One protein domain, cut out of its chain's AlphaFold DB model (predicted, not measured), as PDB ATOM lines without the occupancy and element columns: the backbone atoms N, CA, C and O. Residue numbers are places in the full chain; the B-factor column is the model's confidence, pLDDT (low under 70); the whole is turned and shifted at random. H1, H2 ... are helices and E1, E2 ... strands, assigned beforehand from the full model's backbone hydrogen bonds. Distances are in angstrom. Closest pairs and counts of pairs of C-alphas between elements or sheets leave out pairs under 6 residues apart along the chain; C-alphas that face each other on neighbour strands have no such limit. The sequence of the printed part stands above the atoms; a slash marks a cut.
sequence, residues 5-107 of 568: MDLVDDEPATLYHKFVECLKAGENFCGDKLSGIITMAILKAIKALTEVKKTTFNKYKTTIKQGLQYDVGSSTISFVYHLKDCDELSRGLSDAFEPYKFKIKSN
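This is residues 5 to 107 of the 568 residues of the protein "Recombinase Flp protein" of Zygosaccharomyces bisporus (UniProt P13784). A small three-stranded sheet, E1 E2 E3, forms a wall at one side of a compact, rounded body, with H4 packed over one face along E3 and H3 running in beside the strands at the sheet's level. H2 passes near the middle of the body between H1 and H3; H1 folds against it as a helical hairpin, and H3 crosses it steeply. The printed part has 103 residues with four named helices and three named strands, in the order H1 H2 H3 E1 E2 H4 E3. The sheet is mixed, in the order E1, E2, E3, and the class is mixed, helices and strands. The radius of gyration of the C-alphas is 12.5 A, and the spans are 36 by 29 by 24 A.

In the sheet, E1 is residues 69 to 71, E2 is residues 76 to 81, 15.9 A long, and E3 is residues 101 to 106, 16.7 A long, ending with C-alpha 106 at (193.390, 160.094, 243.245). H4 is residues 87 to 96, 14.0 A. H3 is residues 54 to 67, 20.4 A. H2, the longest helix, is residues 31 to 46, 22.3 A, from C-alpha 31 at (187.683, 149.553, 228.298). H1 is residues 12 to 23, 16.8 A, from C-alpha 12 at (174.171, 144.828, 241.517).

E1 and E2 are a hairpin of antiparallel neighbours, with N 69 and O 78 at 2.9 A. E2 and E3 are parallel neighbours at 22 degrees, with N 77 and O 101 at 2.8 A and N 105 and O 79 at 2.9 A. E2, H4 and E3 form a strand-helix-strand unit, two parallel strands with a helix between, and its crossover is right-handed. H4 is on the sheet at a height of 5.8 A, only just over E3, on which 3 of its C-alphas fall, and runs along the strands at 20 degrees to E3 on the local plane; H4 and the sheet form two layers, a helix on one face of a sheet. The closest C-alphas of H4 and E3 are those of Ser 94 and Lys 101, 4.9 A apart. H3 is on the sheet at the sheet's level, with a height of 3.0 A; its closest C-alpha pair with E2 is Gly 67 and Phe 79, 4.5 A. H2 and H3 touch at a steep tilt of 55 degrees, opposite ways, closest at the C-alphas of Ser 35 and Lys 65, 5.3 A. H1 and H2 are a hairpin and touch at a shallow tilt of 25 degrees, opposite ways, closest at the C-alphas of Leu 15 and Ile 37, 6.2 A. H2 and H4 are close but not clearly touching, with the C-alphas of Ile 42 and Leu 93 at 8.0 A. H1 and H3 are apart. Each O i to N i+4 pair is within hydrogen-bond range in H1, H2 and H4; in H3 it is 9 of 10.

The two C-alphas farthest apart, those of Glu 51 and Gly 73, are 36.5 A apart. The printed part has no cut and no long link. The mean pLDDT of the printed part is 88.0, and residues 47 to 50 are under 70.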
ATOM      1  N   MET A   5     172.029 154.622 229.925       89.35
ATOM      2  CA  MET A   5     170.730 153.938 229.878       89.35
ATOM      3  C   MET A   5     170.877 152.414 229.995       89.35
ATOM      4  O   MET A   5     170.011 151.763 230.562       89.35
ATOM      5  N   ASP A   6     171.989 151.854 229.512       89.96
ATOM      6  CA  ASP A   6     172.223 150.402 229.445       89.96
ATOM      7  C   ASP A   6     172.582 149.787 230.814       89.96
ATOM      8  O   ASP A   6     172.739 148.565 230.914       89.96
ATOM      9  N   LEU A   7     172.800 150.644 231.824       92.70
ATOM     10  CA  LEU A   7     173.336 150.308 233.148       92.70
ATOM     11  C   LEU A   7     172.531 150.908 234.318       92.70
ATOM     12  O   LEU A   7     172.631 150.419 235.442       92.70
ATOM     13  N   VAL A   8     171.756 151.982 234.105       89.68
ATOM     14  CA  VAL A   8     171.061 152.700 235.196       89.68
ATOM     15  C   VAL A   8     170.066 151.814 235.952       89.68
ATOM     16  O   VAL A   8     169.972 151.924 237.175       89.68
ATOM     17  N   ASP A   9     169.415 150.874 235.268       89.57
ATOM     18  CA  ASP A   9     168.446 149.938 235.857       89.57
ATOM     19  C   ASP A   9     169.051 148.570 236.226       89.57
ATOM     20  O   ASP A   9     168.348 147.719 236.759       89.57
ATOM     21  N   ASP A  10     170.353 148.338 236.001       90.25
ATOM     22  CA  ASP A  10     170.979 147.054 236.347       90.25
ATOM     23  C   ASP A  10     171.078 146.862 237.864       90.25
ATOM     24  O   ASP A  10     171.765 147.629 238.546       90.25
ATOM     25  N   GLU A  11     170.482 145.798 238.390       86.30
ATOM     26  CA  GLU A  11     170.738 145.364 239.765       86.30
ATOM     27  C   GLU A  11     172.225 145.002 239.990       86.30
ATOM     28  O   GLU A  11     172.916 144.631 239.034       86.30
ATOM     29  N   PRO A  12     172.752 145.070 241.232       84.86
ATOM     30  CA  PRO A  12     174.171 144.828 241.517       84.86
ATOM     31  C   PRO A  12     174.708 143.497 240.965       84.86
ATOM     32  O   PRO A  12     175.789 143.466 240.379       84.86
ATOM     33  N   ALA A  13     173.921 142.417 241.044       87.61
ATOM     34  CA  ALA A  13     174.272 141.123 240.453       87.61
ATOM     35  C   ALA A  13     174.400 141.184 238.915       87.61
ATOM     36  O   ALA A  13     175.310 140.590 238.337       87.61
ATOM     37  N   THR A  14     173.545 141.955 238.236       91.70
ATOM     38  CA  THR A  14     173.622 142.177 236.783       91.70
ATOM     39  C   THR A  14     174.868 142.979 236.407       91.70
ATOM     40  O   THR A  14     175.539 142.634 235.430       91.70
ATOM     41  N   LEU A  15     175.236 143.997 237.197       89.76
ATOM     42  CA  LEU A  15     176.502 144.723 237.022       89.76
ATOM     43  C   LEU A  15     177.710 143.793 237.217       89.76
ATOM     44  O   LEU A  15     178.627 143.823 236.397       89.76
ATOM     45  N   TYR A  16     177.688 142.930 238.239       90.59
ATOM     46  CA  TYR A  16     178.727 141.923 238.477       90.59
ATOM     47  C   TYR A  16     178.871 140.943 237.300       90.59
ATOM     48  O   TYR A  16     179.971 140.766 236.775       90.59
ATOM     49  N   HIS A  17     177.773 140.372 236.796       91.87
ATOM     50  CA  HIS A  17     177.826 139.491 235.625       91.87
ATOM     51  C   HIS A  17     178.360 140.216 234.375       91.87
ATOM     52  O   HIS A  17     179.282 139.711 233.730       91.87
ATOM     53  N   LYS A  18     177.870 141.430 234.071       92.33
ATOM     54  CA  LYS A  18     178.360 142.244 232.938       92.33
ATOM     55  C   LYS A  18     179.845 142.616 233.073       92.33
ATOM     56  O   LYS A  18     180.526 142.736 232.049       92.33
ATOM     57  N   PHE A  19     180.342 142.805 234.301       93.30
ATOM     58  CA  PHE A  19     181.751 143.059 234.622       93.30
ATOM     59  C   PHE A  19     182.615 141.824 234.338       93.30
ATOM     60  O   PHE A  19     183.541 141.912 233.530       93.30
ATOM     61  N   VAL A  20     182.265 140.661 234.904       92.40
ATOM     62  CA  VAL A  20     183.007 139.405 234.693       92.40
ATOM     63  C   VAL A  20     183.025 139.028 233.209       92.40
ATOM     64  O   VAL A  20     184.073 138.677 232.673       92.40
ATOM     65  N   GLU A  21     181.906 139.173 232.494       91.47
ATOM     66  CA  GLU A  21     181.866 138.991 231.037       91.47
ATOM     67  C   GLU A  21     182.797 139.928 230.264       91.47
ATOM     68  O   GLU A  21     183.326 139.538 229.227       91.47
ATOM     69  N   CYS A  22     182.996 141.162 230.733       91.12
ATOM     70  CA  CYS A  22     183.897 142.102 230.074       91.12
ATOM     71  C   CYS A  22     185.376 141.712 230.239       91.12
ATOM     72  O   CYS A  22     186.184 142.058 229.378       91.12
ATOM     73  N   LEU A  23     185.715 140.997 231.317       92.05
ATOM     74  CA  LEU A  23     187.078 140.573 231.656       92.05
ATOM     75  C   LEU A  23     187.423 139.166 231.139       92.05
ATOM     76  O   LEU A  23     188.600 138.854 230.978       92.05
ATOM     77  N   LYS A  24     186.424 138.351 230.756       87.61
ATOM     78  CA  LYS A  24     186.622 137.083 230.015       87.61
ATOM     79  C   LYS A  24     187.381 137.250 228.687       87.61
ATOM     80  O   LYS A  24     187.898 136.269 228.168       87.61
ATOM     81  N   ALA A  25     187.458 138.467 228.142       82.23
ATOM     82  CA  ALA A  25     188.263 138.794 226.963       82.23
ATOM     83  C   ALA A  25     189.775 138.945 227.257       82.23
ATOM     84  O   ALA A  25     190.556 139.178 226.332       82.23
ATOM     85  N   GLY A  26     190.196 138.836 228.525       83.05
ATOM     86  CA  GLY A  26     191.585 139.018 228.942       83.05
ATOM     87  C   GLY A  26     192.079 140.431 228.638       83.05
ATOM     88  O   GLY A  26     191.421 141.415 228.973       83.05
ATOM     89  N   GLU A  27     193.221 140.525 227.962       77.75
ATOM     90  CA  GLU A  27     193.830 141.791 227.531       77.75
ATOM     91  C   GLU A  27     192.948 142.559 226.529       77.75
ATOM     92  O   GLU A  27     192.955 143.787 226.510       77.75
ATOM     93  N   ASN A  28     192.106 141.858 225.759       83.34
ATOM     94  CA  ASN A  28     191.211 142.440 224.751       83.34
ATOM     95  C   ASN A  28     189.881 142.962 225.344       83.34
ATOM     96  O   ASN A  28     188.848 142.993 224.668       83.34
ATOM     97  N   PHE A  29     189.868 143.350 226.623       85.92
ATOM     98  CA  PHE A  29     188.674 143.873 227.286       85.92
ATOM     99  C   PHE A  29     188.227 145.215 226.687       85.92
ATOM    100  O   PHE A  29     189.016 146.119 226.407       85.92
ATOM    101  N   CYS A  30     186.913 145.407 226.543       87.81
ATOM    102  CA  CYS A  30     186.381 146.684 226.076       87.81
ATOM    103  C   CYS A  30     186.427 147.725 227.208       87.81
ATOM    104  O   CYS A  30     185.481 147.852 227.988       87.81
ATOM    105  N   GLY A  31     187.502 148.515 227.275       89.60
ATOM    106  CA  GLY A  31     187.683 149.553 228.298       89.60
ATOM    107  C   GLY A  31     186.545 150.585 228.388       89.60
ATOM    108  O   GLY A  31     186.307 151.139 229.459       89.60
ATOM    109  N   ASP A  32     185.764 150.806 227.322       90.46
ATOM    110  CA  ASP A  32     184.549 151.639 227.373       90.46
ATOM    111  C   ASP A  32     183.345 150.948 228.049       90.46
ATOM    112  O   ASP A  32     182.561 151.616 228.727       90.46
ATOM    113  N   LYS A  33     183.206 149.622 227.901       92.44
ATOM    114  CA  LYS A  33     182.207 148.813 228.621       92.44
ATOM    115  C   LYS A  33     182.598 148.715 230.096       92.44
ATOM    116  O   LYS A  33     181.801 149.068 230.964       92.44
ATOM    117  N   LEU A  34     183.848 148.333 230.374       93.94
ATOM    118  CA  LEU A  34     184.360 148.150 231.734       93.94
ATOM    119  C   LEU A  34     184.317 149.448 232.558       93.94
ATOM    120  O   LEU A  34     183.777 149.443 233.662       93.94
ATOM    121  N   SER A  35     184.795 150.576 232.013       94.55
ATOM    122  CA  SER A  35     184.718 151.874 232.710       94.55
ATOM    123  C   SER A  35     183.277 152.290 233.011       94.55
ATOM    124  O   SER A  35     183.017 152.827 234.087       94.55
ATOM    125  N   GLY A  36     182.322 152.009 232.114       94.78
ATOM    126  CA  GLY A  36     180.900 152.251 232.365       94.78
ATOM    127  C   GLY A  36     180.361 151.425 233.535       94.78
ATOM    128  O   GLY A  36     179.766 151.988 234.452       94.78
ATOM    129  N   ILE A  37     180.612 150.112 233.543       93.56
ATOM    130  CA  ILE A  37     180.112 149.200 234.587       93.56
ATOM    131  C   ILE A  37     180.706 149.555 235.957       93.56
ATOM    132  O   ILE A  37     179.952 149.728 236.912       93.56
ATOM    133  N   ILE A  38     182.027 149.764 236.036       93.41
ATOM    134  CA  ILE A  38     182.712 150.203 237.266       93.41
ATOM    135  C   ILE A  38     182.119 151.529 237.766       93.41
ATOM    136  O   ILE A  38     181.808 151.661 238.948       93.41
ATOM    137  N   THR A  39     181.893 152.502 236.875       93.47
ATOM    138  CA  THR A  39     181.306 153.796 237.261       93.47
ATOM    139  C   THR A  39     179.901 153.642 237.839       93.47
ATOM    140  O   THR A  39     179.580 154.293 238.834       93.47
ATOM    141  N   MET A  40     179.059 152.788 237.246       92.09
ATOM    142  CA  MET A  40     177.711 152.544 237.763       92.09
ATOM    143  C   MET A  40     177.746 151.812 239.108       92.09
ATOM    144  O   MET A  40     177.014 152.199 240.013       92.09
ATOM    145  N   ALA A  41     178.624 150.819 239.276       89.80
ATOM    146  CA  ALA A  41     178.787 150.102 240.540       89.80
ATOM    147  C   ALA A  41     179.209 151.043 241.682       89.80
ATOM    148  O   ALA A  41     178.562 151.059 242.726       89.80
ATOM    149  N   ILE A  42     180.214 151.902 241.459       89.60
ATOM    150  CA  ILE A  42     180.647 152.904 242.448       89.60
ATOM    151  C   ILE A  42     179.508 153.880 242.781       89.60
ATOM    152  O   ILE A  42     179.243 154.156 243.949       89.60
ATOM    153  N   LEU A  43     178.799 154.392 241.769       87.48
ATOM    154  CA  LEU A  43     177.696 155.330 241.997       87.48
ATOM    155  C   LEU A  43     176.495 154.676 242.698       87.48
ATOM    156  O   LEU A  43     175.853 155.343 243.504       87.48
ATOM    157  N   LYS A  44     176.215 153.388 242.460       83.79
ATOM    158  CA  LYS A  44     175.182 152.635 243.194       83.79
ATOM    159  C   LYS A  44     175.616 152.237 244.609       83.79
ATOM    160  O   LYS A  44     174.759 152.198 245.482       83.79
ATOM    161  N   ALA A  45     176.910 152.047 244.873       77.21
ATOM    162  CA  ALA A  45     177.431 151.900 246.235       77.21
ATOM    163  C   ALA A  45     177.228 153.190 247.058       77.21
ATOM    164  O   ALA A  45     176.740 153.155 248.183       77.21
ATOM    165  N   ILE A  46     177.526 154.347 246.457       71.12
ATOM    166  CA  ILE A  46     177.368 155.676 247.077       71.12
ATOM    167  C   ILE A  46     175.886 156.123 247.126       71.12
ATOM    168  O   ILE A  46     175.516 156.991 247.921       71.12
ATOM    169  N   LYS A  47     174.996 155.504 246.330       61.94
ATOM    170  CA  LYS A  47     173.555 155.831 246.250       61.94
ATOM    171  C   LYS A  47     172.810 155.744 247.589       61.94
ATOM    172  O   LYS A  47     171.759 156.365 247.713       61.94
ATOM    173  N   ALA A  48     173.373 155.083 248.604       50.63
ATOM    174  CA  ALA A  48     172.893 155.144 249.987       50.63
ATOM    175  C   ALA A  48     172.607 156.579 250.490       50.63
ATOM    176  O   ALA A  48     171.777 156.745 251.381       50.63
ATOM    177  N   LEU A  49     173.246 157.607 249.906       51.33
ATOM    178  CA  LEU A  49     173.026 159.019 250.242       51.33
ATOM    179  C   LEU A  49     172.513 159.907 249.085       51.33
ATOM    180  O   LEU A  49     172.010 160.996 249.358       51.33
ATOM    181  N   THR A  50     172.650 159.526 247.802       67.60
ATOM    182  CA  THR A  50     172.431 160.467 246.670       67.60
ATOM    183  C   THR A  50     171.922 159.865 245.353       67.60
ATOM    184  O   THR A  50     172.314 158.774 244.954       67.60
ATOM    185  N   GLU A  51     171.152 160.666 244.606       82.14
ATOM    186  CA  GLU A  51     170.739 160.452 243.204       82.14
ATOM    187  C   GLU A  51     171.913 160.221 242.222       82.14
ATOM    188  O   GLU A  51     172.880 160.987 242.190       82.14
ATOM    189  N   VAL A  52     171.769 159.246 241.315       86.79
ATOM    190  CA  VAL A  52     172.756 158.923 240.271       86.79
ATOM    191  C   VAL A  52     172.441 159.689 238.979       86.79
ATOM    192  O   VAL A  52     171.634 159.263 238.154       86.79
ATOM    193  N   LYS A  53     173.105 160.832 238.768       89.05
ATOM    194  CA  LYS A  53     172.913 161.712 237.593       89.05
ATOM    195  C   LYS A  53     173.728 161.260 236.365       89.05
ATOM    196  O   LYS A  53     174.922 160.985 236.479       89.05
ATOM    197  N   LYS A  54     173.121 161.309 235.166       91.43
ATOM    198  CA  LYS A  54     173.732 161.035 233.838       91.43
ATOM    199  C   LYS A  54     175.035 161.817 233.616       91.43
ATOM    200  O   LYS A  54     176.006 161.285 233.087       91.43
ATOM    201  N   THR A  55     175.076 163.080 234.041       89.28
ATOM    202  CA  THR A  55     176.259 163.951 233.927       89.28
ATOM    203  C   THR A  55     177.399 163.522 234.852       89.28
ATOM    204  O   THR A  55     178.545 163.478 234.411       89.28
ATOM    205  N   THR A  56     177.096 163.152 236.100       88.97
ATOM    206  CA  THR A  56     178.072 162.612 237.060       88.97
ATOM    207  C   THR A  56     178.647 161.286 236.563       88.97
ATOM    208  O   THR A  56     179.866 161.123 236.539       88.97
ATOM    209  N   PHE A  57     177.789 160.382 236.076       92.71
ATOM    210  CA  PHE A  57     178.211 159.135 235.436       92.71
ATOM    211  C   PHE A  57     179.151 159.393 234.251       92.71
ATOM    212  O   PHE A  57     180.243 158.839 234.222       92.71
ATOM    213  N   ASN A  58     178.793 160.278 233.315       92.40
ATOM    214  CA  ASN A  58     179.659 160.588 232.174       92.40
ATOM    215  C   ASN A  58     181.012 161.184 232.614       92.40
ATOM    216  O   ASN A  58     182.049 160.743 232.123       92.40
ATOM    217  N   LYS A  59     181.021 162.129 233.572       89.91
ATOM    218  CA  LYS A  59     182.252 162.728 234.128       89.91
ATOM    219  C   LYS A  59     183.170 161.649 234.709       89.91
ATOM    220  O   LYS A  59     184.354 161.616 234.394       89.91
ATOM    221  N   TYR A  60     182.627 160.750 235.528       90.80
ATOM    222  CA  TYR A  60     183.415 159.727 236.221       90.80
ATOM    223  C   TYR A  60     183.826 158.569 235.305       90.80
ATOM    224  O   TYR A  60     184.961 158.108 235.417       90.80
ATOM    225  N   LYS A  61     182.982 158.175 234.339       93.82
ATOM    226  CA  LYS A  61     183.335 157.197 233.299       93.82
ATOM    227  C   LYS A  61     184.542 157.669 232.498       93.82
ATOM    228  O   LYS A  61     185.460 156.881 232.294       93.82
ATOM    229  N   THR A  62     184.575 158.938 232.082       91.91
ATOM    230  CA  THR A  62     185.723 159.503 231.356       91.91
ATOM    231  C   THR A  62     186.995 159.478 232.207       91.91
ATOM    232  O   THR A  62     188.005 158.959 231.736       91.91
ATOM    233  N   THR A  63     186.943 159.930 233.468       90.54
ATOM    234  CA  THR A  63     188.104 159.893 234.382       90.54
ATOM    235  C   THR A  63     188.629 158.469 234.602       90.54
ATOM    236  O   THR A  63     189.832 158.237 234.511       90.54
ATOM    237  N   ILE A  64     187.734 157.503 234.843       92.43
ATOM    238  CA  ILE A  64     188.103 156.093 235.024       92.43
ATOM    239  C   ILE A  64     188.733 155.555 233.739       92.43
ATOM    240  O   ILE A  64     189.842 155.031 233.786       92.43
ATOM    241  N   LYS A  65     188.078 155.741 232.583       93.20
ATOM    242  CA  LYS A  65     188.538 155.265 231.267       93.20
ATOM    243  C   LYS A  65     189.928 155.790 230.892       93.20
ATOM    244  O   LYS A  65     190.704 155.038 230.318       93.20
ATOM    245  N   GLN A  66     190.250 157.041 231.228       89.03
ATOM    246  CA  GLN A  66     191.565 157.645 230.967       89.03
ATOM    247  C   GLN A  66     192.706 157.003 231.777       89.03
ATOM    248  O   GLN A  66     193.850 157.037 231.333       89.03
ATOM    249  N   GLY A  67     192.414 156.424 232.946       89.40
ATOM    250  CA  GLY A  67     193.401 155.741 233.789       89.40
ATOM    251  C   GLY A  67     193.311 154.212 233.789       89.40
ATOM    252  O   GLY A  67     194.072 153.584 234.520       89.40
ATOM    253  N   LEU A  68     192.366 153.620 233.048       94.08
ATOM    254  CA  LEU A  68     191.972 152.219 233.197       94.08
ATOM    255  C   LEU A  68     193.017 151.251 232.628       94.08
ATOM    256  O   LEU A  68     193.296 151.251 231.432       94.08
ATOM    257  N   GLN A  69     193.528 150.378 233.490       92.87
ATOM    258  CA  GLN A  69     194.445 149.289 233.165       92.87
ATOM    259  C   GLN A  69     193.960 148.000 233.837       92.87
ATOM    260  O   GLN A  69     193.421 148.046 234.944       92.87
ATOM    261  N   TYR A  70     194.172 146.857 233.188       94.15
ATOM    262  CA  TYR A  70     193.883 145.533 233.736       94.15
ATOM    263  C   TYR A  70     195.086 144.619 233.496       94.15
ATOM    264  O   TYR A  70     195.491 144.414 232.356       94.15
ATOM    265  N   ASP A  71     195.660 144.109 234.582       92.30
ATOM    266  CA  ASP A  71     196.679 143.065 234.577       92.30
ATOM    267  C   ASP A  71     195.990 141.710 234.779       92.30
ATOM    268  O   ASP A  71     195.486 141.406 235.866       92.30
ATOM    269  N   VAL A  72     195.975 140.907 233.713       90.11
ATOM    270  CA  VAL A  72     195.373 139.566 233.680       90.11
ATOM    271  C   VAL A  72     196.130 138.583 234.580       90.11
ATOM    272  O   VAL A  72     195.517 137.678 235.140       90.11
ATOM    273  N   GLY A  73     197.446 138.752 234.749       89.55
ATOM    274  CA  GLY A  73     198.296 137.833 235.510       89.55
ATOM    275  C   GLY A  73     198.132 137.960 237.025       89.55
ATOM    276  O   GLY A  73     198.265 136.968 237.740       89.55
ATOM    277  N   SER A  74     197.809 139.157 237.524       91.50
ATOM    278  CA  SER A  74     197.534 139.400 238.952       91.50
ATOM    279  C   SER A  74     196.056 139.645 239.287       91.50
ATOM    280  O   SER A  74     195.732 139.916 240.448       91.50
ATOM    281  N   SER A  75     195.167 139.572 238.289       92.66
ATOM    282  CA  SER A  75     193.756 139.989 238.357       92.66
ATOM    283  C   SER A  75     193.560 141.431 238.860       92.66
ATOM    284  O   SER A  75     192.543 141.741 239.486       92.66
ATOM    285  N   THR A  76     194.527 142.324 238.618       94.44
ATOM    286  CA  THR A  76     194.526 143.687 239.174       94.44
ATOM    287  C   THR A  76     193.985 144.709 238.179       94.44
ATOM    288  O   THR A  76     194.543 144.907 237.101       94.44
ATOM    289  N   ILE A  77     192.942 145.434 238.574       95.20
ATOM    290  CA  ILE A  77     192.375 146.570 237.846       95.20
ATOM    291  C   ILE A  77     192.862 147.866 238.502       95.20
ATOM    292  O   ILE A  77     192.652 148.099 239.692       95.20
ATOM    293  N   SER A  78     193.500 148.735 237.722       95.11
ATOM    294  CA  SER A  78     193.945 150.062 238.164       95.11
ATOM    295  C   SER A  78     193.184 151.156 237.421       95.11
ATOM    296  O   SER A  78     192.949 151.029 236.223       95.11
ATOM    297  N   PHE A  79     192.814 152.241 238.107       94.61
ATOM    298  CA  PHE A  79     192.277 153.450 237.467       94.61
ATOM    299  C   PHE A  79     192.449 154.702 238.337       94.61
ATOM    300  O   PHE A  79     192.948 154.649 239.461       94.61
ATOM    301  N   VAL A  80     192.038 155.847 237.792       91.79
ATOM    302  CA  VAL A  80     192.084 157.161 238.445       91.79
ATOM    303  C   VAL A  80     190.667 157.600 238.839       91.79
ATOM    304  O   VAL A  80     189.725 157.435 238.062       91.79
ATOM    305  N   TYR A  81     190.495 158.157 240.041       88.12
ATOM    306  CA  TYR A  81     189.198 158.591 240.573       88.12
ATOM    307  C   TYR A  81     189.285 159.906 241.365       88.12
ATOM    308  O   TYR A  81     190.361 160.353 241.737       88.12
ATOM    309  N   HIS A  82     188.154 160.578 241.588       83.14
ATOM    310  CA  HIS A  82     188.119 161.986 242.022       83.14
ATOM    311  C   HIS A  82     188.194 162.224 243.545       83.14
ATOM    312  O   HIS A  82     188.232 163.377 243.989       83.14
ATOM    313  N   LEU A  83     188.171 161.159 244.350       80.94
ATOM    314  CA  LEU A  83     188.251 161.237 245.810       80.94
ATOM    315  C   LEU A  83     189.687 161.555 246.262       80.94
ATOM    316  O   LEU A  83     190.637 161.277 245.532       80.94
ATOM    317  N   LYS A  84     189.856 162.163 247.445       74.97
ATOM    318  CA  LYS A  84     191.190 162.448 248.018       74.97
ATOM    319  C   LYS A  84     191.845 161.156 248.516       74.97
ATOM    320  O   LYS A  84     192.911 160.790 248.037       74.97
ATOM    321  N   ASP A  85     191.162 160.479 249.432       76.68
ATOM    322  CA  ASP A  85     191.434 159.100 249.830       76.68
ATOM    323  C   ASP A  85     190.703 158.155 248.861       76.68
ATOM    324  O   ASP A  85     189.615 158.473 248.375       76.68
ATOM    325  N   CYS A  86     191.313 157.022 248.530       86.10
ATOM    326  CA  CYS A  86     190.744 155.988 247.671       86.10
ATOM    327  C   CYS A  86     190.774 154.591 248.318       86.10
ATOM    328  O   CYS A  86     190.266 153.654 247.705       86.10
ATOM    329  N   ASP A  87     191.305 154.426 249.533       86.32
ATOM    330  CA  ASP A  87     191.619 153.113 250.106       86.32
ATOM    331  C   ASP A  87     190.371 152.350 250.578       86.32
ATOM    332  O   ASP A  87     190.317 151.127 250.443       86.32
ATOM    333  N   GLU A  88     189.330 153.033 251.077       83.21
ATOM    334  CA  GLU A  88     188.019 152.394 251.321       83.21
ATOM    335  C   GLU A  88     187.355 151.953 250.011       83.21
ATOM    336  O   GLU A  88     186.813 150.852 249.942       83.21
ATOM    337  N   LEU A  89     187.468 152.750 248.944       87.32
ATOM    338  CA  LEU A  89     186.906 152.399 247.638       87.32
ATOM    339  C   LEU A  89     187.671 151.236 246.980       87.32
ATOM    340  O   LEU A  89     187.058 150.360 246.375       87.32
ATOM    341  N   SER A  90     188.999 151.204 247.119       90.69
ATOM    342  CA  SER A  90     189.853 150.123 246.612       90.69
ATOM    343  C   SER A  90     189.580 148.799 247.334       90.69
ATOM    344  O   SER A  90     189.499 147.761 246.677       90.69
ATOM    345  N   ARG A  91     189.380 148.826 248.661       89.21
ATOM    346  CA  ARG A  91     188.950 147.650 249.439       89.21
ATOM    347  C   ARG A  91     187.541 147.215 249.048       89.21
ATOM    348  O   ARG A  91     187.388 146.134 248.493       89.21
ATOM    349  N   GLY A  92     186.551 148.099 249.185       86.95
ATOM    350  CA  GLY A  92     185.146 147.780 248.928       86.95
ATOM    351  C   GLY A  92     184.859 147.273 247.509       86.95
ATOM    352  O   GLY A  92     183.997 146.418 247.345       86.95
ATOM    353  N   LEU A  93     185.590 147.729 246.479       90.88
ATOM    354  CA  LEU A  93     185.487 147.132 245.139       90.88
ATOM    355  C   LEU A  93     186.190 145.772 245.023       90.88
ATOM    356  O   LEU A  93     185.682 144.915 244.308       90.88
ATOM    357  N   SER A  94     187.316 145.550 245.706       92.56
ATOM    358  CA  SER A  94     187.993 144.243 245.700       92.56
ATOM    359  C   SER A  94     187.160 143.173 246.410       92.56
ATOM    360  O   SER A  94     187.035 142.063 245.904       92.56
ATOM    361  N   ASP A  95     186.532 143.534 247.531       89.06
ATOM    362  CA  ASP A  95     185.653 142.650 248.302       89.06
ATOM    363  C   ASP A  95     184.359 142.333 247.523       89.06
ATOM    364  O   ASP A  95     183.875 141.205 247.516       89.06
ATOM    365  N   ALA A  96     183.801 143.327 246.821       86.36
ATOM    366  CA  ALA A  96     182.564 143.179 246.055       86.36
ATOM    367  C   ALA A  96     182.737 142.433 244.722       86.36
ATOM    368  O   ALA A  96     181.784 141.830 244.227       86.36
ATOM    369  N   PHE A  97     183.925 142.503 244.120       89.75
ATOM    370  CA  PHE A  97     184.248 141.901 242.826       89.75
ATOM    371  C   PHE A  97     185.374 140.858 242.953       89.75
ATOM    372  O   PHE A  97     186.243 140.778 242.085       89.75
ATOM    373  N   GLU A  98     185.365 140.038 244.007       87.73
ATOM    374  CA  GLU A  98     186.283 138.898 244.152       87.73
ATOM    375  C   GLU A  98     186.257 138.009 242.880       87.73
ATOM    376  O   GLU A  98     185.174 137.743 242.348       87.73
ATOM    377  N   PRO A  99     187.405 137.546 242.336       92.22
ATOM    378  CA  PRO A  99     188.779 137.633 242.854       92.22
ATOM    379  C   PRO A  99     189.600 138.830 242.329       92.22
ATOM    380  O   PRO A  99     190.832 138.806 242.396       92.22
ATOM    381  N   TYR A 100     188.963 139.854 241.757       93.55
ATOM    382  CA  TYR A 100     189.655 140.980 241.124       93.55
ATOM    383  C   TYR A 100     190.094 142.030 242.151       93.55
ATOM    384  O   TYR A 100     189.333 142.428 243.029       93.55
ATOM    385  N   LYS A 101     191.332 142.518 242.027       94.11
ATOM    386  CA  LYS A 101     191.944 143.464 242.975       94.11
ATOM    387  C   LYS A 101     191.934 144.875 242.408       94.11
ATOM    388  O   LYS A 101     192.344 145.082 241.271       94.11
ATOM    389  N   PHE A 102     191.520 145.860 243.196       94.71
ATOM    390  CA  PHE A 102     191.380 147.244 242.738       94.71
ATOM    391  C   PHE A 102     192.485 148.139 243.297       94.71
ATOM    392  O   PHE A 102     192.695 148.206 244.507       94.71
ATOM    393  N   LYS A 103     193.165 148.880 242.415       93.20
ATOM    394  CA  LYS A 103     194.238 149.827 242.759       93.20
ATOM    395  C   LYS A 103     193.924 151.222 242.221       93.20
ATOM    396  O   LYS A 103     194.318 151.596 241.114       93.20
ATOM    397  N   ILE A 104     193.177 151.986 243.009       91.86
ATOM    398  CA  ILE A 104     192.645 153.292 242.617       91.86
ATOM    399  C   ILE A 104     193.620 154.403 243.025       91.86
ATOM    400  O   ILE A 104     194.157 154.396 244.128       91.86
ATOM    401  N   LYS A 105     193.851 155.374 242.138       88.96
ATOM    402  CA  LYS A 105     194.650 156.581 242.415       88.96
ATOM    403  C   LYS A 105     193.764 157.824 242.424       88.96
ATOM    404  O   LYS A 105     192.874 157.943 241.582       88.96
ATOM    405  N   SER A 106     194.051 158.786 243.300       84.72
ATOM    406  CA  SER A 106     193.390 160.094 243.245       84.72
ATOM    407  C   SER A 106     193.765 160.866 241.973       84.72
ATOM    408  O   SER A 106     194.920 160.857 241.543       84.72
ATOM    409  N   ASN A 107     192.794 161.572 241.388       76.99
ATOM    410  CA  ASN A 107     192.992 162.547 240.314       76.99
ATOM    411  C   ASN A 107     193.306 163.957 240.841       76.99
ATOM    412  O   ASN A 107     193.669 164.838 240.060       76.99
TER     413      ASN A 107